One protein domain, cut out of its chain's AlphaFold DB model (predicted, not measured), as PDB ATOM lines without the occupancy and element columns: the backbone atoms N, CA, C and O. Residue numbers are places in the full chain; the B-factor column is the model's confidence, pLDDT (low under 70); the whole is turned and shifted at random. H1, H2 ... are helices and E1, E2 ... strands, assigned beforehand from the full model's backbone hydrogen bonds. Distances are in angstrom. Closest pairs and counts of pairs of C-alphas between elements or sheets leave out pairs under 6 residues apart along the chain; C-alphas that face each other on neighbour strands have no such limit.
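AT A GLANCE: This is residues 163 to 310 of the 462 residues of the protein "CSON003392 protein" of Culicoides sonorensis (UniProt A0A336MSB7). With little regular structure, two separate hairpins, E1-E2 with H2 packed on it and E3-E4, join through long loops, and H4 reaches away. The 148 printed residues include four named helices and four strands, E1 E2 H1 H2 E3 E4 H3 H4, both sheets antiparallel. The class is mixed, under half in named elements; the whole is compact, radius of gyration of the C-alphas 16.4 A, spanning 50 by 39 by 26 A.

IN THESE COORDINATES: E1, residues 168 to 172, begins at C-alpha (-43.616, 45.669, 7.156). E2 is 178 to 184, H1 189 to 192, H2 196 to 207, E3 228 to 231, E4 234 to 237, H3 264 to 267. H4, 279 to 294, 22.7 A long, ends at C-alpha (-30.401, 72.327, -24.215).

HOW THE PARTS SIT: Within hydrogen-bond range are N 169 and O 183 of E1 and E2, 2.8 A, and N 231 and O 234 of E3 and E4, 2.8 A. The closest C-alphas of E2 and H2, Phe 180 and Ala 198, are 5.7 A apart; of E1 and H1, Cys 169 and Ile 189, 7.8 A. E3 and H3 are only just apart, 8.2 A. H4 touches no helix. H2 and H4 have every O i to N i+4 pair within range.

THE WHOLE: The farthest C-alphas, Asp 187 and Leu 294, are 51.7 A apart. The printed part has no cut. Links H2-E3, E4-H3 and H3-H4 are long. Under pLDDT 70 are 26 residues, among them 268 to 275.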
ATOM      1  N   CYS A 163     -37.842  41.993   8.322       95.44
ATOM      2  CA  CYS A 163     -39.190  42.334   8.763       95.44
ATOM      3  C   CYS A 163     -39.165  43.013  10.127       95.44
ATOM      4  O   CYS A 163     -38.455  42.563  11.028       95.44
ATOM      5  N   ASN A 164     -39.969  44.064  10.271       94.06
ATOM      6  CA  ASN A 164     -40.356  44.615  11.561       94.06
ATOM      7  C   ASN A 164     -41.590  43.829  12.030       94.06
ATOM      8  O   ASN A 164     -42.638  43.954  11.391       94.06
ATOM      9  N   PRO A 165     -41.500  43.023  13.108       92.50
ATOM     10  CA  PRO A 165     -42.585  42.126  13.498       92.50
ATOM     11  C   PRO A 165     -43.906  42.874  13.697       92.50
ATOM     12  O   PRO A 165     -43.921  43.902  14.374       92.50
ATOM     13  N   GLY A 166     -45.009  42.361  13.161       90.25
ATOM     14  CA  GLY A 166     -46.347  42.957  13.155       90.25
ATOM     15  C   GLY A 166     -46.549  44.117  12.169       90.25
ATOM     16  O   GLY A 166     -47.623  44.715  12.176       90.25
ATOM     17  N   GLN A 167     -45.544  44.468  11.359       94.00
ATOM     18  CA  GLN A 167     -45.555  45.654  10.495       94.00
ATOM     19  C   GLN A 167     -45.183  45.311   9.043       94.00
ATOM     20  O   GLN A 167     -45.944  44.635   8.348       94.00
ATOM     21  N   THR A 168     -44.056  45.826   8.544       96.31
ATOM     22  CA  THR A 168     -43.616  45.669   7.156       96.31
ATOM     23  C   THR A 168     -42.288  44.932   7.071       96.31
ATOM     24  O   THR A 168     -41.463  44.953   7.988       96.31
ATOM     25  N   CYS A 169     -42.076  44.289   5.930       97.50
ATOM     26  CA  CYS A 169     -40.798  43.762   5.498       97.50
ATOM     27  C   CYS A 169     -40.225  44.643   4.397       97.50
ATOM     28  O   CYS A 169     -40.965  45.160   3.562       97.50
ATOM     29  N   HIS A 170     -38.908  44.798   4.387       97.31
ATOM     30  CA  HIS A 170     -38.177  45.579   3.402       97.31
ATOM     31  C   HIS A 170     -36.936  44.831   2.913       97.31
ATOM     32  O   HIS A 170     -36.417  43.930   3.580       97.31
ATOM     33  N   CYS A 171     -36.469  45.215   1.730       98.00
ATOM     34  CA  CYS A 171     -35.276  44.642   1.133       98.00
ATOM     35  C   CYS A 171     -33.990  45.223   1.738       98.00
ATOM     36  O   CYS A 171     -33.918  46.415   2.047       98.00
ATOM     37  N   LEU A 172     -32.953  44.391   1.845       97.06
ATOM     38  CA  LEU A 172     -31.607  44.761   2.286       97.06
ATOM     39  C   LEU A 172     -30.570  44.565   1.175       97.06
ATOM     40  O   LEU A 172     -30.607  43.571   0.441       97.06
ATOM     41  N   SER A 173     -29.584  45.462   1.103       96.19
ATOM     42  CA  SER A 173     -28.326  45.212   0.390       96.19
ATOM     43  C   SER A 173     -27.529  44.085   1.069       96.19
ATOM     44  O   SER A 173     -27.879  43.630   2.160       96.19
ATOM     45  N   GLN A 174     -26.440  43.626   0.444       93.19
ATOM     46  CA  GLN A 174     -25.553  42.616   1.046       93.19
ATOM     47  C   GLN A 174     -24.934  43.082   2.379       93.19
ATOM     48  O   GLN A 174     -24.726  42.266   3.277       93.19
ATOM     49  N   ASP A 175     -24.730  44.392   2.538       92.31
ATOM     50  CA  ASP A 175     -24.164  45.016   3.742       92.31
ATOM     51  C   ASP A 175     -25.214  45.393   4.801       92.31
ATOM     52  O   ASP A 175     -24.868  45.970   5.830       92.31
ATOM     53  N   GLY A 176     -26.495  45.088   4.567       94.38
ATOM     54  CA  GLY A 176     -27.566  45.327   5.541       94.38
ATOM     55  C   GLY A 176     -28.204  46.711   5.467       94.38
ATOM     56  O   GLY A 176     -28.971  47.090   6.348       94.38
ATOM     57  N   LYS A 177     -27.937  47.484   4.409       95.62
ATOM     58  CA  LYS A 177     -28.629  48.755   4.167       95.62
ATOM     59  C   LYS A 177     -30.030  48.477   3.622       95.62
ATOM     60  O   LYS A 177     -30.157  47.759   2.634       95.62
ATOM     61  N   ARG A 178     -31.072  49.104   4.183       96.62
ATOM     62  CA  ARG A 178     -32.412  49.100   3.570       96.62
ATOM     63  C   ARG A 178     -32.376  49.726   2.176       96.62
ATOM     64  O   ARG A 178     -31.933  50.865   2.010       96.62
ATOM     65  N   ILE A 179     -32.882  48.983   1.200       96.62
ATOM     66  CA  ILE A 179     -33.005  49.378  -0.204       96.62
ATOM     67  C   ILE A 179     -34.478  49.344  -0.632       96.62
ATOM     68  O   ILE A 179     -35.374  49.131   0.185       96.62
ATOM     69  N   PHE A 180     -34.734  49.620  -1.909       96.44
ATOM     70  CA  PHE A 180     -36.075  49.585  -2.486       96.44
ATOM     71  C   PHE A 180     -36.744  48.208  -2.329       96.44
ATOM     72  O   PHE A 180     -36.074  47.187  -2.423       96.44
ATOM     73  N   GLY A 181     -38.067  48.197  -2.165       96.62
ATOM     74  CA  GLY A 181     -38.875  46.995  -1.990       96.62
ATOM     75  C   GLY A 181     -39.421  46.916  -0.572       96.62
ATOM     76  O   GLY A 181     -38.662  46.740   0.382       96.62
ATOM     77  N   GLU A 182     -40.737  47.066  -0.432       97.12
ATOM     78  CA  GLU A 182     -41.428  47.017   0.856       97.12
ATOM     79  C   GLU A 182     -42.804  46.365   0.717       97.12
ATOM     80  O   GLU A 182     -43.512  46.543  -0.271       97.12
ATOM     81  N   ALA A 183     -43.189  45.584   1.719       96.50
ATOM     82  CA  ALA A 183     -44.460  44.882   1.748       96.50
ATOM     83  C   ALA A 183     -44.943  44.699   3.188       96.50
ATOM     84  O   ALA A 183     -44.149  44.681   4.123       96.50
ATOM     85  N   VAL A 184     -46.251  44.531   3.372       95.69
ATOM     86  CA  VAL A 184     -46.810  44.142   4.674       95.69
ATOM     87  C   VAL A 184     -46.304  42.748   5.044       95.69
ATOM     88  O   VAL A 184     -46.254  41.856   4.191       95.69
ATOM     89  N   GLU A 185     -45.928  42.564   6.307       94.19
ATOM     90  CA  GLU A 185     -45.506  41.265   6.817       94.19
ATOM     91  C   GLU A 185     -46.664  40.259   6.743       94.19
ATOM     92  O   GLU A 185     -47.794  40.529   7.147       94.19
ATOM     93  N   THR A 186     -46.374  39.082   6.189       90.31
ATOM     94  CA  THR A 186     -47.311  37.959   6.071       90.31
ATOM     95  C   THR A 186     -46.541  36.650   6.236       90.31
ATOM     96  O   THR A 186     -45.342  36.606   5.958       90.31
ATOM     97  N   ASP A 187     -47.225  35.562   6.599       83.94
ATOM     98  CA  ASP A 187     -46.603  34.245   6.841       83.94
ATOM     99  C   ASP A 187     -45.821  33.681   5.638       83.94
ATOM    100  O   ASP A 187     -45.018  32.766   5.778       83.94
ATOM    101  N   SER A 188     -46.061  34.197   4.429       87.69
ATOM    102  CA  SER A 188     -45.417  33.742   3.188       87.69
ATOM    103  C   SER A 188     -44.595  34.835   2.510       87.69
ATOM    104  O   SER A 188     -44.366  34.770   1.301       87.69
ATOM    105  N   ILE A 189     -44.165  35.859   3.253       89.44
ATOM    106  CA  ILE A 189     -43.501  37.025   2.666       89.44
ATOM    107  C   ILE A 189     -42.235  36.655   1.882       89.44
ATOM    108  O   ILE A 189     -42.042  37.133   0.770       89.44
ATOM    109  N   GLU A 190     -41.448  35.703   2.382       84.38
ATOM    110  CA  GLU A 190     -40.203  35.213   1.764       84.38
ATOM    111  C   GLU A 190     -40.413  34.504   0.420       84.38
ATOM    112  O   GLU A 190     -39.494  34.376  -0.398       84.38
ATOM    113  N   PHE A 191     -41.630  34.021   0.164       86.62
ATOM    114  CA  PHE A 191     -41.958  33.409  -1.114       86.62
ATOM    115  C   PHE A 191     -42.136  34.470  -2.207       86.62
ATOM    116  O   PHE A 191     -41.684  34.262  -3.329       86.62
ATOM    117  N   TRP A 192     -42.744  35.612  -1.879       86.88
ATOM    118  CA  TRP A 192     -43.105  36.647  -2.856       86.88
ATOM    119  C   TRP A 192     -42.126  37.826  -2.899       86.88
ATOM    120  O   TRP A 192     -42.070  38.536  -3.901       86.88
ATOM    121  N   MET A 193     -41.368  38.044  -1.826       94.50
ATOM    122  CA  MET A 193     -40.416  39.138  -1.668       94.50
ATOM    123  C   MET A 193     -38.989  38.596  -1.786       94.50
ATOM    124  O   MET A 193     -38.375  38.217  -0.795       94.50
ATOM    125  N   LYS A 194     -38.470  38.493  -3.013       94.88
ATOM    126  CA  LYS A 194     -37.120  37.968  -3.282       94.88
ATOM    127  C   LYS A 194     -36.038  39.036  -3.165       94.88
ATOM    128  O   LYS A 194     -34.906  38.718  -2.814       94.88
ATOM    129  N   CYS A 195     -36.384  40.296  -3.441       96.56
ATOM    130  CA  CYS A 195     -35.472  41.447  -3.444       96.56
ATOM    131  C   CYS A 195     -34.287  41.350  -4.422       96.56
ATOM    132  O   CYS A 195     -33.390  42.192  -4.379       96.56
ATOM    133  N   GLU A 196     -34.253  40.346  -5.297       95.00
ATOM    134  CA  GLU A 196     -33.162  40.142  -6.254       95.00
ATOM    135  C   GLU A 196     -33.079  41.310  -7.247       95.00
ATOM    136  O   GLU A 196     -32.007  41.886  -7.435       95.00
ATOM    137  N   CYS A 197     -34.225  41.753  -7.780       95.19
ATOM    138  CA  CYS A 197     -34.292  42.936  -8.637       95.19
ATOM    139  C   CYS A 197     -33.861  44.205  -7.889       95.19
ATOM    140  O   CYS A 197     -33.061  44.989  -8.400       95.19
ATOM    141  N   ALA A 198     -34.326  44.393  -6.650       96.25
ATOM    142  CA  ALA A 198     -33.927  45.533  -5.830       96.25
ATOM    143  C   ALA A 198     -32.411  45.580  -5.579       96.25
ATOM    144  O   ALA A 198     -31.804  46.645  -5.699       96.25
ATOM    145  N   ARG A 199     -31.787  44.436  -5.268       95.44
ATOM    146  CA  ARG A 199     -30.331  44.317  -5.088       95.44
ATOM    147  C   ARG A 199     -29.570  44.592  -6.378       95.44
ATOM    148  O   ARG A 199     -28.555  45.290  -6.339       95.44
ATOM    149  N   LEU A 200     -30.066  44.098  -7.513       92.50
ATOM    150  CA  LEU A 200     -29.497  44.402  -8.825       92.50
ATOM    151  C   LEU A 200     -29.552  45.909  -9.104       92.50
ATOM    152  O   LEU A 200     -28.543  46.500  -9.485       92.50
ATOM    153  N   ALA A 201     -30.700  46.545  -8.861       91.12
ATOM    154  CA  ALA A 201     -30.881  47.978  -9.067       91.12
ATOM    155  C   ALA A 201     -30.026  48.830  -8.111       91.12
ATOM    156  O   ALA A 201     -29.506  49.869  -8.516       91.12
ATOM    157  N   ASP A 202     -29.859  48.421  -6.849       92.31
ATOM    158  CA  ASP A 202     -28.967  49.092  -5.892       92.31
ATOM    159  C   ASP A 202     -27.495  48.968  -6.318       92.31
ATOM    160  O   ASP A 202     -26.785  49.971  -6.375       92.31
ATOM    161  N   THR A 203     -27.061  47.772  -6.727       89.94
ATOM    162  CA  THR A 203     -25.694  47.529  -7.219       89.94
ATOM    163  C   THR A 203     -25.405  48.343  -8.481       89.94
ATOM    164  O   THR A 203     -24.374  49.009  -8.579       89.94
ATOM    165  N   ALA A 204     -26.336  48.353  -9.441       86.50
ATOM    166  CA  ALA A 204     -26.195  49.107 -10.682       86.50
ATOM    167  C   ALA A 204     -26.028  50.613 -10.425       86.50
ATOM    168  O   ALA A 204     -25.156  51.238 -11.027       86.50
ATOM    169  N   ARG A 205     -26.798  51.185  -9.483       82.38
ATOM    170  CA  ARG A 205     -26.668  52.597  -9.079       82.38
ATOM    171  C   ARG A 205     -25.309  52.934  -8.465       82.38
ATOM    172  O   ARG A 205     -24.868  54.072  -8.582       82.38
ATOM    173  N   GLN A 206     -24.667  51.986  -7.787       82.00
ATOM    174  CA  GLN A 206     -23.365  52.210  -7.154       82.00
ATOM    175  C   GLN A 206     -22.198  52.118  -8.146       82.00
ATOM    176  O   GLN A 206     -21.192  52.800  -7.969       82.00
ATOM    177  N   VAL A 207     -22.320  51.273  -9.175       79.25
ATOM    178  CA  VAL A 207     -21.225  50.965 -10.113       79.25
ATOM    179  C   VAL A 207     -21.263  51.836 -11.370       79.25
ATOM    180  O   VAL A 207     -20.214  52.152 -11.932       79.25
ATOM    181  N   ILE A 208     -22.451  52.219 -11.840       72.06
ATOM    182  CA  ILE A 208     -22.613  52.926 -13.112       72.06
ATOM    183  C   ILE A 208     -22.741  54.428 -12.845       72.06
ATOM    184  O   ILE A 208     -23.675  54.878 -12.183       72.06
ATOM    185  N   GLU A 209     -21.817  55.224 -13.392       57.81
ATOM    186  CA  GLU A 209     -21.924  56.682 -13.325       57.81
ATOM    187  C   GLU A 209     -23.196  57.177 -14.048       57.81
ATOM    188  O   GLU A 209     -23.457  56.771 -15.186       57.81
ATOM    189  N   PRO A 210     -23.969  58.106 -13.449       56.16
ATOM    190  CA  PRO A 210     -25.308  58.502 -13.897       56.16
ATOM    191  C   PRO A 210     -25.295  59.474 -15.090       56.16
ATOM    192  O   PRO A 210     -26.037  60.458 -15.133       56.16
ATOM    193  N   GLN A 211     -24.435  59.234 -16.081       51.25
ATOM    194  CA  GLN A 211     -24.417  60.028 -17.313       51.25
ATOM    195  C   GLN A 211     -25.684  59.779 -18.153       51.25
ATOM    196  O   GLN A 211     -26.147  60.678 -18.856       51.25
ATOM    197  N   PHE A 212     -26.284  58.592 -18.009       54.06
ATOM    198  CA  PHE A 212     -27.516  58.168 -18.671       54.06
ATOM    199  C   PHE A 212     -28.428  57.427 -17.678       54.06
ATOM    200  O   PHE A 212     -27.911  56.818 -16.738       54.06
ATOM    201  N   PRO A 213     -29.763  57.464 -17.860       56.12
ATOM    202  CA  PRO A 213     -30.668  56.631 -17.074       56.12
ATOM    203  C   PRO A 213     -30.295  55.159 -17.272       56.12
ATOM    204  O   PRO A 213     -30.254  54.659 -18.397       56.12
ATOM    205  N   ILE A 214     -29.989  54.476 -16.171       57.03
ATOM    206  CA  ILE A 214     -29.697  53.047 -16.191       57.03
ATOM    207  C   ILE A 214     -31.039  52.343 -16.362       57.03
ATOM    208  O   ILE A 214     -31.826  52.272 -15.420       57.03
ATOM    209  N   MET A 215     -31.311  51.833 -17.561       61.09
ATOM    210  CA  MET A 215     -32.419  50.904 -17.767       61.09
ATOM    211  C   MET A 215     -32.032  49.561 -17.145       61.09
ATOM    212  O   MET A 215     -31.487  48.682 -17.810       61.09
ATOM    213  N   THR A 216     -32.233  49.438 -15.835       69.38
ATOM    214  CA  THR A 216     -32.205  48.143 -15.153       69.38
ATOM    215  C   THR A 216     -33.485  47.373 -15.462       69.38
ATOM    216  O   THR A 216     -34.454  47.932 -15.977       69.38
ATOM    217  N   ALA A 217     -33.509  46.087 -15.114       87.25
ATOM    218  CA  ALA A 217     -34.768  45.358 -15.037       87.25
ATOM    219  C   ALA A 217     -35.765  46.119 -14.145       87.25
ATOM    220  O   ALA A 217     -35.360  46.742 -13.155       87.25
ATOM    221  N   ARG A 218     -37.052  46.074 -14.501       90.00
ATOM    222  CA  ARG A 218     -38.104  46.688 -13.691       90.00
ATOM    223  C   ARG A 218     -38.406  45.808 -12.493       90.00
ATOM    224  O   ARG A 218     -38.634  44.608 -12.644       90.00
ATOM    225  N   CYS A 219     -38.470  46.404 -11.317       93.94
ATOM    226  CA  CYS A 219     -38.881  45.677 -10.125       93.94
ATOM    227  C   CYS A 219     -40.390  45.796  -9.889       93.94
ATOM    228  O   CYS A 219     -41.039  46.726 -10.361       93.94
ATOM    229  N   ASP A 220     -40.959  44.866  -9.133       93.69
ATOM    230  CA  ASP A 220     -42.253  45.077  -8.496       93.69
ATOM    231  C   ASP A 220     -42.087  45.911  -7.202       93.69
ATOM    232  O   ASP A 220     -40.962  46.062  -6.707       93.69
ATOM    233  N   PRO A 221     -43.175  46.435  -6.600       94.31
ATOM    234  CA  PRO A 221     -43.097  47.230  -5.365       94.31
ATOM    235  C   PRO A 221     -42.473  46.501  -4.161       94.31
ATOM    236  O   PRO A 221     -42.063  47.132  -3.186       94.31
ATOM    237  N   LYS A 222     -42.389  45.166  -4.213       95.75
ATOM    238  CA  LYS A 222     -41.801  44.319  -3.170       95.75
ATOM    239  C   LYS A 222     -40.310  44.067  -3.418       95.75
ATOM    240  O   LYS A 222     -39.660  43.429  -2.599       95.75
ATOM    241  N   GLY A 223     -39.748  44.563  -4.520       95.50
ATOM    242  CA  GLY A 223     -38.338  44.413  -4.876       95.50
ATOM    243  C   GLY A 223     -37.997  43.118  -5.620       95.50
ATOM    244  O   GLY A 223     -36.822  42.888  -5.917       95.50
ATOM    245  N   SER A 224     -38.987  42.280  -5.936       95.88
ATOM    246  CA  SER A 224     -38.830  41.150  -6.861       95.88
ATOM    247  C   SER A 224     -38.856  41.655  -8.310       95.88
ATOM    248  O   SER A 224     -39.125  42.831  -8.554       95.88
ATOM    249  N   TYR A 225     -38.561  40.802  -9.291       94.12
ATOM    250  CA  TYR A 225     -38.714  41.190 -10.697       94.12
ATOM    251  C   TYR A 225     -40.193  41.374 -11.052       94.12
ATOM    252  O   TYR A 225     -41.025  40.525 -10.718       94.12
ATOM    253  N   ASP A 226     -40.517  42.465 -11.755       92.38
ATOM    254  CA  ASP A 226     -41.817  42.584 -12.417       92.38
ATOM    255  C   ASP A 226     -41.940  41.437 -13.430       92.38
ATOM    256  O   ASP A 226     -41.003  41.153 -14.176       92.38
ATOM    257  N   LYS A 227     -43.086  40.752 -13.455       91.50
ATOM    258  CA  LYS A 227     -43.296  39.586 -14.321       91.50
ATOM    259  C   LYS A 227     -43.231  39.936 -15.799       91.50
ATOM    260  O   LYS A 227     -43.040  39.030 -16.601       91.50
ATOM    261  N   LEU A 228     -43.425  41.199 -16.161       90.56
ATOM    262  CA  LEU A 228     -43.232  41.694 -17.514       90.56
ATOM    263  C   LEU A 228     -41.925  42.486 -17.573       90.56
ATOM    264  O   LEU A 228     -41.812  43.531 -16.941       90.56
ATOM    265  N   GLN A 229     -40.968  42.013 -18.367       90.56
ATOM    266  CA  GLN A 229     -39.712  42.717 -18.621       90.56
ATOM    267  C   GLN A 229     -39.618  43.102 -20.086       90.56
ATOM    268  O   GLN A 229     -40.015  42.331 -20.958       90.56
ATOM    269  N   CYS A 230     -39.057  44.276 -20.354       85.38
ATOM    270  CA  CYS A 230     -38.723  44.715 -21.701       85.38
ATOM    271  C   CYS A 230     -37.247  45.091 -21.776       85.38
ATOM    272  O   CYS A 230     -36.742  45.850 -20.948       85.38
ATOM    273  N   MET A 231     -36.568  44.577 -22.794       81.31
ATOM    274  CA  MET A 231     -35.202  44.925 -23.143       81.31
ATOM    275  C   MET A 231     -35.203  45.472 -24.569       81.31
ATOM    276  O   MET A 231     -35.506  44.757 -25.524       81.31
ATOM    277  N   ASN A 232     -34.860  46.752 -24.720       77.75
ATOM    278  CA  ASN A 232     -35.063  47.495 -25.967       77.75
ATOM    279  C   ASN A 232     -36.541  47.424 -26.402       77.75
ATOM    280  O   ASN A 232     -37.424  47.774 -25.623       77.75
ATOM    281  N   ASP A 233     -36.807  46.944 -27.617       81.62
ATOM    282  CA  ASP A 233     -38.159  46.805 -28.158       81.62
ATOM    283  C   ASP A 233     -38.758  45.412 -27.926       81.62
ATOM    284  O   ASP A 233     -39.865  45.158 -28.396       81.62
ATOM    285  N   GLU A 234     -38.055  44.494 -27.258       87.12
ATOM    286  CA  GLU A 234     -38.520  43.124 -27.019       87.12
ATOM    287  C   GLU A 234     -38.942  42.932 -25.566       87.12
ATOM    288  O   GLU A 234     -38.196  43.239 -24.639       87.12
ATOM    289  N   CYS A 235     -40.140  42.392 -25.368       88.31
ATOM    290  CA  CYS A 235     -40.719  42.147 -24.058       88.31
ATOM    291  C   CYS A 235     -41.033  40.669 -23.862       88.31
ATOM    292  O   CYS A 235     -41.434  39.983 -24.804       88.31
ATOM    293  N   PHE A 236     -40.880  40.189 -22.634       90.38
ATOM    294  CA  PHE A 236     -41.036  38.788 -22.265       90.38
ATOM    295  C   PHE A 236     -41.536  38.644 -20.828       90.38
ATOM    296  O   PHE A 236     -41.491  39.585 -20.029       90.38
ATOM    297  N   CYS A 237     -42.031  37.449 -20.504       91.00
ATOM    298  CA  CYS A 237     -42.457  37.118 -19.153       91.00
ATOM    299  C   CYS A 237     -41.321  36.492 -18.338       91.00
ATOM    300  O   CYS A 237     -40.589  35.631 -18.821       91.00
ATOM    301  N   THR A 238     -41.228  36.884 -17.072       91.12
ATOM    302  CA  THR A 238     -40.286  36.340 -16.089       91.12
ATOM    303  C   THR A 238     -41.015  35.848 -14.838       91.12
ATOM    304  O   THR A 238     -42.175  36.191 -14.582       91.12
ATOM    305  N   ASP A 239     -40.356  35.005 -14.051       89.56
ATOM    306  CA  ASP A 239     -40.705  34.781 -12.651       89.56
ATOM    307  C   ASP A 239     -40.193  35.917 -11.741       89.56
ATOM    308  O   ASP A 239     -39.565  36.879 -12.190       89.56
ATOM    309  N   SER A 240     -40.476  35.803 -10.441       87.75
ATOM    310  CA  SER A 240     -40.089  36.779  -9.412       87.75
ATOM    311  C   SER A 240     -38.580  36.883  -9.152       87.75
ATOM    312  O   SER A 240     -38.159  37.844  -8.504       87.75
ATOM    313  N   SER A 241     -37.788  35.919  -9.625       87.12
ATOM    314  CA  SER A 241     -36.324  35.846  -9.508       87.12
ATOM    315  C   SER A 241     -35.614  36.179 -10.831       87.12
ATOM    316  O   SER A 241     -34.397  36.077 -10.933       87.12
ATOM    317  N   GLY A 242     -36.348  36.617 -11.860       81.69
ATOM    318  CA  GLY A 242     -35.751  37.006 -13.143       81.69
ATOM    319  C   GLY A 242     -35.565  35.842 -14.124       81.69
ATOM    320  O   GLY A 242     -34.997  36.035 -15.200       81.69
ATOM    321  N   GLY A 243     -36.034  34.640 -13.773       81.81
ATOM    322  CA  GLY A 243     -36.018  33.471 -14.645       81.81
ATOM    323  C   GLY A 243     -37.034  33.599 -15.780       81.81
ATOM    324  O   GLY A 243     -38.200  33.927 -15.553       81.81
ATOM    325  N   LEU A 244     -36.605  33.316 -17.014       79.19
ATOM    326  CA  LEU A 244     -37.487  33.335 -18.183       79.19
ATOM    327  C   LEU A 244     -38.642  32.343 -18.005       79.19
ATOM    328  O   LEU A 244     -38.432  31.155 -17.771       79.19
ATOM    329  N   ASN A 245     -39.868  32.838 -18.164       73.62
ATOM    330  CA  ASN A 245     -41.084  32.034 -18.136       73.62
ATOM    331  C   ASN A 245     -41.656  31.929 -19.556       73.62
ATOM    332  O   ASN A 245     -42.581  32.654 -19.925       73.62
ATOM    333  N   GLY A 246     -41.095  30.996 -20.332       67.31
ATOM    334  CA  GLY A 246     -41.453  30.723 -21.728       67.31
ATOM    335  C   GLY A 246     -40.500  31.353 -22.750       67.31
ATOM    336  O   GLY A 246     -39.701  32.222 -22.416       67.31
ATOM    337  N   ASP A 247     -40.614  30.911 -24.006       67.31
ATOM    338  CA  ASP A 247     -39.748  31.339 -25.123       67.31
ATOM    339  C   ASP A 247     -40.341  32.501 -25.946       67.31
ATOM    340  O   ASP A 247     -39.775  32.924 -26.953       67.31
ATOM    341  N   GLU A 248     -41.524  32.991 -25.571       77.94
ATOM    342  CA  GLU A 248     -42.254  33.983 -26.355       77.94
ATOM    343  C   GLU A 248     -41.795  35.403 -26.010       77.94
ATOM    344  O   GLU A 248     -42.053  35.918 -24.920       77.94
ATOM    345  N   THR A 249     -41.139  36.051 -26.973       85.75
ATOM    346  CA  THR A 249     -40.854  37.486 -26.946       85.75
ATOM    347  C   THR A 249     -41.795  38.216 -27.898       85.75
ATOM    348  O   THR A 249     -42.113  37.746 -28.995       85.75
ATOM    349  N   VAL A 250     -42.265  39.390 -27.487       86.75
ATOM    350  CA  VAL A 250     -43.120  40.241 -28.320       86.75
ATOM    351  C   VAL A 250     -42.467  41.594 -28.500       86.75
ATOM    352  O   VAL A 250     -41.898  42.157 -27.568       86.75
ATOM    353  N   ASN A 251     -42.558  42.139 -29.710       86.56
ATOM    354  CA  ASN A 251     -42.106  43.500 -29.932       86.56
ATOM    355  C   ASN A 251     -43.119  44.480 -29.319       86.56
ATOM    356  O   ASN A 251     -44.309  44.382 -29.619       86.56
ATOM    357  N   ILE A 252     -42.654  45.448 -28.530       82.19
ATOM    358  CA  ILE A 252     -43.496  46.428 -27.830       82.19
ATOM    359  C   ILE A 252     -44.460  47.171 -28.770       82.19
ATOM    360  O   ILE A 252     -45.605  47.428 -28.406       82.19
ATOM    361  N   THR A 253     -44.057  47.435 -30.021       82.19
ATOM    362  CA  THR A 253     -44.901  48.108 -31.030       82.19
ATOM    363  C   THR A 253     -46.087  47.267 -31.506       82.19
ATOM    364  O   THR A 253     -47.054  47.810 -32.036       82.19
ATOM    365  N   ARG A 254     -46.036  45.942 -31.318       81.00
ATOM    366  CA  ARG A 254     -47.136  45.018 -31.638       81.00
ATOM    367  C   ARG A 254     -48.159  44.912 -30.504       81.00
ATOM    368  O   ARG A 254     -49.199  44.285 -30.697       81.00
ATOM    369  N   GLY A 255     -47.886  45.556 -29.369       79.12
ATOM    370  CA  GLY A 255     -48.698  45.507 -28.163       79.12
ATOM    371  C   GLY A 255     -48.309  44.350 -27.245       79.12
ATOM    372  O   GLY A 255     -47.921  43.272 -27.689       79.12
ATOM    373  N   LEU A 256     -48.438  44.581 -25.938       85.12
ATOM    374  CA  LEU A 256     -48.013  43.641 -24.892       85.12
ATOM    375  C   LEU A 256     -49.124  42.671 -24.465       85.12
ATOM    376  O   LEU A 256     -48.875  41.738 -23.711       85.12
ATOM    377  N   SER A 257     -50.352  42.866 -24.953       85.12
ATOM    378  CA  SER A 257     -51.532  42.106 -24.514       85.12
ATOM    379  C   SER A 257     -51.520  40.618 -24.870       85.12
ATOM    380  O   SER A 257     -52.348  39.884 -24.340       85.12
ATOM    381  N   SER A 258     -50.630  40.168 -25.759       85.50
ATOM    382  CA  SER A 258     -50.458  38.741 -26.050       85.50
ATOM    383  C   SER A 258     -49.634  38.013 -24.988       85.50
ATOM    384  O   SER A 258     -49.768  36.800 -24.864       85.50
ATOM    385  N   LEU A 259     -48.817  38.724 -24.201       88.06
ATOM    386  CA  LEU A 259     -48.046  38.106 -23.130       88.06
ATOM    387  C   LEU A 259     -48.958  37.733 -21.951       88.06
ATOM    388  O   LEU A 259     -49.687  38.592 -21.448       88.06
ATOM    389  N   PRO A 260     -48.878  36.499 -21.422       90.19
ATOM    390  CA  PRO A 260     -49.745  36.045 -20.332       90.19
ATOM    391  C   PRO A 260     -49.514  36.804 -19.018       90.19
ATOM    392  O   PRO A 260     -50.410  36.887 -18.180       90.19
ATOM    393  N   CYS A 261     -48.320  37.367 -18.828       90.00
ATOM    394  CA  CYS A 261     -47.986  38.193 -17.673       90.00
ATOM    395  C   CYS A 261     -48.472  39.647 -17.797       90.00
ATOM    396  O   CYS A 261     -48.398  40.384 -16.815       90.00
ATOM    397  N   TYR A 262     -48.965  40.090 -18.962       88.88
ATOM    398  CA  TYR A 262     -49.408  41.471 -19.142       88.88
ATOM    399  C   TYR A 262     -50.697  41.759 -18.365       88.88
ATOM    400  O   TYR A 262     -51.728  41.112 -18.549       88.88
ATOM    401  N   ASN A 263     -50.663  42.799 -17.534       87.12
ATOM    402  CA  ASN A 263     -51.814  43.300 -16.804       87.12
ATOM    403  C   ASN A 263     -52.048  44.769 -17.163       87.12
ATOM    404  O   ASN A 263     -51.237  45.633 -16.843       87.12
ATOM    405  N   LYS A 264     -53.196  45.062 -17.781       81.88
ATOM    406  CA  LYS A 264     -53.551  46.417 -18.221       81.88
ATOM    407  C   LYS A 264     -53.571  47.442 -17.081       81.88
ATOM    408  O   LYS A 264     -53.264  48.597 -17.324       81.88
ATOM    409  N   THR A 265     -53.933  47.052 -15.862       80.31
ATOM    410  CA  THR A 265     -53.986  47.977 -14.718       80.31
ATOM    411  C   THR A 265     -52.594  48.284 -14.175       80.31
ATOM    412  O   THR A 265     -52.355  49.389 -13.708       80.31
ATOM    413  N   LEU A 266     -51.675  47.315 -14.235       78.50
ATOM    414  CA  LEU A 266     -50.328  47.458 -13.676       78.50
ATOM    415  C   LEU A 266     -49.311  48.003 -14.683       78.50
ATOM    416  O   LEU A 266     -48.370  48.673 -14.266       78.50
ATOM    417  N   HIS A 267     -49.485  47.683 -15.970       79.56
ATOM    418  CA  HIS A 267     -48.488  47.918 -17.020       79.56
ATOM    419  C   HIS A 267     -48.898  48.973 -18.052       79.56
ATOM    420  O   HIS A 267     -48.068  49.355 -18.864       79.56
ATOM    421  N   ARG A 268     -50.150  49.449 -18.077       67.56
ATOM    422  CA  ARG A 268     -50.550  50.504 -19.023       67.56
ATOM    423  C   ARG A 268     -50.339  51.886 -18.409       67.56
ATOM    424  O   ARG A 268     -50.890  52.162 -17.348       67.56
ATOM    425  N   ASN A 269     -49.636  52.763 -19.124       58.31
ATOM    426  CA  ASN A 269     -49.616  54.201 -18.848       58.31
ATOM    427  C   ASN A 269     -50.730  54.927 -19.642       58.31
ATOM    428  O   ASN A 269     -51.200  54.462 -20.680       58.31
ATOM    429  N   ILE A 270     -51.188  56.053 -19.102       51.72
ATOM    430  CA  ILE A 270     -52.212  56.977 -19.595       51.72
ATOM    431  C   ILE A 270     -51.748  57.737 -20.860       51.72
ATOM    432  O   ILE A 270     -52.591  58.153 -21.656       51.72
ATOM    433  N   TYR A 271     -50.438  57.892 -21.087       48.41
ATOM    434  CA  TYR A 271     -49.883  58.601 -22.246       48.41
ATOM    435  C   TYR A 271     -49.557  57.636 -23.395       48.41
ATOM    436  O   TYR A 271     -48.621  56.844 -23.335       48.41
ATOM    437  N   GLU A 272     -50.369  57.690 -24.451       52.19
ATOM    438  CA  GLU A 272     -50.323  56.810 -25.622       52.19
ATOM    439  C   GLU A 272     -49.039  56.965 -26.468       52.19
ATOM    440  O   GLU A 272     -49.090  57.548 -27.543       52.19
ATOM    441  N   MET A 273     -47.902  56.408 -26.028       45.34
ATOM    442  CA  MET A 273     -46.787  55.937 -26.877       45.34
ATOM    443  C   MET A 273     -45.951  54.881 -26.112       45.34
ATOM    444  O   MET A 273     -45.207  55.237 -25.210       45.34
ATOM    445  N   GLY A 274     -46.004  53.593 -26.492       52.22
ATOM    446  CA  GLY A 274     -45.007  52.583 -26.064       52.22
ATOM    447  C   GLY A 274     -45.156  52.042 -24.630       52.22
ATOM    448  O   GLY A 274     -44.317  52.313 -23.777       52.22
ATOM    449  N   ASP A 275     -46.198  51.225 -24.436       67.81
ATOM    450  CA  ASP A 275     -46.840  50.645 -23.228       67.81
ATOM    451  C   ASP A 275     -45.983  49.980 -22.116       67.81
ATOM    452  O   ASP A 275     -46.486  49.116 -21.398       67.81
ATOM    453  N   TYR A 276     -44.716  50.343 -21.922       77.56
ATOM    454  CA  TYR A 276     -43.917  49.834 -20.805       77.56
ATOM    455  C   TYR A 276     -43.683  50.887 -19.721       77.56
ATOM    456  O   TYR A 276     -43.861  50.558 -18.557       77.56
ATOM    457  N   LEU A 277     -43.305  52.129 -20.041       80.62
ATOM    458  CA  LEU A 277     -42.873  53.132 -19.046       80.62
ATOM    459  C   LEU A 277     -44.000  53.621 -18.113       80.62
ATOM    460  O   LEU A 277     -45.093  53.947 -18.572       80.62
ATOM    461  N   ARG A 278     -43.723  53.753 -16.808       83.00
ATOM    462  CA  ARG A 278     -44.629  54.386 -15.824       83.00
ATOM    463  C   ARG A 278     -44.520  55.918 -15.833       83.00
ATOM    464  O   ARG A 278     -43.631  56.475 -16.468       83.00
ATOM    465  N   ASP A 279     -45.420  56.603 -15.122       81.75
ATOM    466  CA  ASP A 279     -45.527  58.075 -15.125       81.75
ATOM    467  C   ASP A 279     -44.229  58.782 -14.728       81.75
ATOM    468  O   ASP A 279     -43.801  59.711 -15.416       81.75
ATOM    469  N   CYS A 280     -43.571  58.323 -13.658       87.25
ATOM    470  CA  CYS A 280     -42.289  58.893 -13.251       87.25
ATOM    471  C   CYS A 280     -41.226  58.674 -14.336       87.25
ATOM    472  O   CYS A 280     -40.530  59.617 -14.706       87.25
ATOM    473  N   GLU A 281     -41.123  57.459 -14.888       85.00
ATOM    474  CA  GLU A 281     -40.133  57.118 -15.919       85.00
ATOM    475  C   GLU A 281     -40.340  57.926 -17.205       85.00
ATOM    476  O   GLU A 281     -39.376  58.433 -17.777       85.00
ATOM    477  N   ALA A 282     -41.593  58.090 -17.637       81.62
ATOM    478  CA  ALA A 282     -41.948  58.899 -18.796       81.62
ATOM    479  C   ALA A 282     -41.552  60.370 -18.581       81.62
ATOM    480  O   ALA A 282     -40.862  60.954 -19.418       81.62
ATOM    481  N   GLN A 283     -41.887  60.945 -17.420       83.25
ATOM    482  CA  GLN A 283     -41.506  62.318 -17.072       83.25
ATOM    483  C   GLN A 283     -39.990  62.491 -16.941       83.25
ATOM    484  O   GLN A 283     -39.441  63.515 -17.355       83.25
ATOM    485  N   ALA A 284     -39.292  61.508 -16.370       82.38
ATOM    486  CA  ALA A 284     -37.839  61.510 -16.272       82.38
ATOM    487  C   ALA A 284     -37.200  61.468 -17.667       82.38
ATOM    488  O   ALA A 284     -36.281  62.240 -17.939       82.38
ATOM    489  N   LEU A 285     -37.711  60.626 -18.571       79.50
ATOM    490  CA  LEU A 285     -37.230  60.517 -19.947       79.50
ATOM    491  C   LEU A 285     -37.437  61.816 -20.737       79.50
ATOM    492  O   LEU A 285     -36.501  62.279 -21.390       79.50
ATOM    493  N   GLU A 286     -38.614  62.438 -20.649       79.94
ATOM    494  CA  GLU A 286     -38.881  63.740 -21.277       79.94
ATOM    495  C   GLU A 286     -37.882  64.804 -20.805       79.94
ATOM    496  O   GLU A 286     -37.237  65.473 -21.620       79.94
ATOM    497  N   LYS A 287     -37.677  64.884 -19.486       79.00
ATOM    498  CA  LYS A 287     -36.692  65.753 -18.832       79.00
ATOM    499  C   LYS A 287     -35.257  65.469 -19.294       79.00
ATOM    500  O   LYS A 287     -34.491  66.400 -19.543       79.00
ATOM    501  N   TYR A 288     -34.875  64.200 -19.448       76.25
ATOM    502  CA  TYR A 288     -33.571  63.820 -20.002       76.25
ATOM    503  C   TYR A 288     -33.409  64.305 -21.446       76.25
ATOM    504  O   TYR A 288     -32.385  64.902 -21.777       76.25
ATOM    505  N   ILE A 289     -34.408  64.083 -22.303       78.12
ATOM    506  CA  ILE A 289     -34.385  64.519 -23.707       78.12
ATOM    507  C   ILE A 289     -34.257  66.044 -23.791       78.12
ATOM    508  O   ILE A 289     -33.494  66.554 -24.613       78.12
ATOM    509  N   GLU A 290     -34.974  66.776 -22.940       76.62
ATOM    510  CA  GLU A 290     -34.894  68.234 -22.860       76.62
ATOM    511  C   GLU A 290     -33.493  68.706 -22.441       76.62
ATOM    512  O   GLU A 290     -32.885  69.525 -23.134       76.62
ATOM    513  N   LYS A 291     -32.913  68.097 -21.396       75.56
ATOM    514  CA  LYS A 291     -31.527  68.347 -20.971       75.56
ATOM    515  C   LYS A 291     -30.526  68.139 -22.112       75.56
ATOM    516  O   LYS A 291     -29.649  68.982 -22.316       75.56
ATOM    517  N   PHE A 292     -30.645  67.038 -22.861       73.44
ATOM    518  CA  PHE A 292     -29.762  66.751 -23.999       73.44
ATOM    519  C   PHE A 292     -29.907  67.778 -25.127       73.44
ATOM    520  O   PHE A 292     -28.905  68.160 -25.727       73.44
ATOM    521  N   LYS A 293     -31.125  68.262 -25.394       75.81
ATOM    522  CA  LYS A 293     -31.368  69.309 -26.399       75.81
ATOM    523  C   LYS A 293     -30.773  70.661 -26.001       75.81
ATOM    524  O   LYS A 293     -30.313  71.389 -26.876       75.81
ATOM    525  N   LEU A 294     -30.785  70.999 -24.711       69.81
ATOM    526  CA  LEU A 294     -30.401  72.327 -24.215       69.81
ATOM    527  C   LEU A 294     -28.926  72.444 -23.779       69.81
ATOM    528  O   LEU A 294     -28.464  73.555 -23.529       69.81
ATOM    529  N   MET A 295     -28.171  71.336 -23.695       65.06
ATOM    530  CA  MET A 295     -26.787  71.280 -23.167       65.06
ATOM    531  C   MET A 295     -26.602  72.022 -21.827       65.06
ATOM    532  O   MET A 295     -25.538  72.577 -21.536       65.06
ATOM    533  N   GLU A 296     -27.652  72.075 -21.012       60.62
ATOM    534  CA  GLU A 296     -27.707  72.967 -19.861       60.62
ATOM    535  C   GLU A 296     -26.999  72.352 -18.643       60.62
ATOM    536  O   GLU A 296     -27.247  71.207 -18.247       60.62
ATOM    537  N   LYS A 297     -26.094  73.119 -18.020       53.66
ATOM    538  CA  LYS A 297     -25.471  72.737 -16.746       53.66
ATOM    539  C   LYS A 297     -26.440  73.047 -15.603       53.66
ATOM    540  O   LYS A 297     -26.850  74.190 -15.449       53.66
ATOM    541  N   GLY A 298     -26.740  72.049 -14.769       55.16
ATOM    542  CA  GLY A 298     -27.552  72.216 -13.550       55.16
ATOM    543  C   GLY A 298     -28.962  71.619 -13.598       55.16
ATOM    544  O   GLY A 298     -29.736  71.815 -12.665       55.16
ATOM    545  N   PHE A 299     -29.304  70.870 -14.647       57.16
ATOM    546  CA  PHE A 299     -30.617  70.242 -14.779       57.16
ATOM    547  C   PHE A 299     -30.786  69.053 -13.811       57.16
ATOM    548  O   PHE A 299     -30.046  68.067 -13.894       57.16
ATOM    549  N   HIS A 300     -31.762  69.145 -12.902       61.66
ATOM    550  CA  HIS A 300     -32.151  68.062 -11.996       61.66
ATOM    551  C   HIS A 300     -33.191  67.176 -12.682       61.66
ATOM    552  O   HIS A 300     -34.306  67.627 -12.960       61.66
ATOM    553  N   VAL A 301     -32.816  65.932 -12.969       66.12
ATOM    554  CA  VAL A 301     -33.747  64.940 -13.503       66.12
ATOM    555  C   VAL A 301     -34.448  64.256 -12.337       66.12
ATOM    556  O   VAL A 301     -33.804  63.962 -11.331       66.12
ATOM    557  N   GLU A 302     -35.762  64.063 -12.461       72.12
ATOM    558  CA  GLU A 302     -36.541  63.333 -11.461       72.12
ATOM    559  C   GLU A 302     -35.985  61.910 -11.359       72.12
ATOM    560  O   GLU A 302     -35.875  61.218 -12.372       72.12
ATOM    561  N   GLU A 303     -35.605  61.488 -10.156       85.00
ATOM    562  CA  GLU A 303     -35.221  60.103  -9.906       85.00
ATOM    563  C   GLU A 303     -36.484  59.286  -9.609       85.00
ATOM    564  O   GLU A 303     -37.353  59.735  -8.859       85.00
ATOM    565  N   CYS A 304     -36.579  58.096 -10.199       88.50
ATOM    566  CA  CYS A 304     -37.675  57.155  -9.976       88.50
ATOM    567  C   CYS A 304     -37.191  55.943  -9.178       88.50
ATOM    568  O   CYS A 304     -36.010  55.570  -9.210       88.50
ATOM    569  N   GLN A 305     -38.120  55.300  -8.473       92.25
ATOM    570  CA  GLN A 305     -37.869  54.002  -7.860       92.25
ATOM    571  C   GLN A 305     -37.664  52.925  -8.956       92.25
ATOM    572  O   GLN A 305     -38.103  53.113 -10.089       92.25
ATOM    573  N   PRO A 306     -36.971  51.802  -8.665       92.44
ATOM    574  CA  PRO A 306     -36.737  50.702  -9.617       92.44
ATOM    575  C   PRO A 306     -37.979  50.069 -10.258       92.44
ATOM    576  O   PRO A 306     -37.863  49.358 -11.253       92.44
ATOM    577  N   ASP A 307     -39.150  50.256  -9.663       91.38
ATOM    578  CA  ASP A 307     -40.431  49.821 -10.215       91.38
ATOM    579  C   ASP A 307     -41.034  50.826 -11.203       91.38
ATOM    580  O   ASP A 307     -42.013  50.505 -11.871       91.38
ATOM    581  N   GLY A 308     -40.447  52.016 -11.326       88.62
ATOM    582  CA  GLY A 308     -40.915  53.118 -12.156       88.62
ATOM    583  C   GLY A 308     -41.867  54.083 -11.442       88.62
ATOM    584  O   GLY A 308     -42.376  55.006 -12.079       88.62
ATOM    585  N   TRP A 309     -42.126  53.888 -10.146       91.44
ATOM    586  CA  TRP A 309     -42.933  54.795  -9.329       91.44
ATOM    587  C   TRP A 309     -42.101  55.939  -8.734       91.44
ATOM    588  O   TRP A 309     -40.872  55.992  -8.857       91.44
ATOM    589  N   TYR A 310     -42.783  56.903  -8.115       92.62
ATOM    590  CA  TYR A 310     -42.133  58.088  -7.564       92.62
ATOM    591  C   TYR A 310     -41.314  57.793  -6.305       92.62
ATOM    592  O   TYR A 310     -41.647  56.936  -5.488       92.62
TER     593      TYR A 310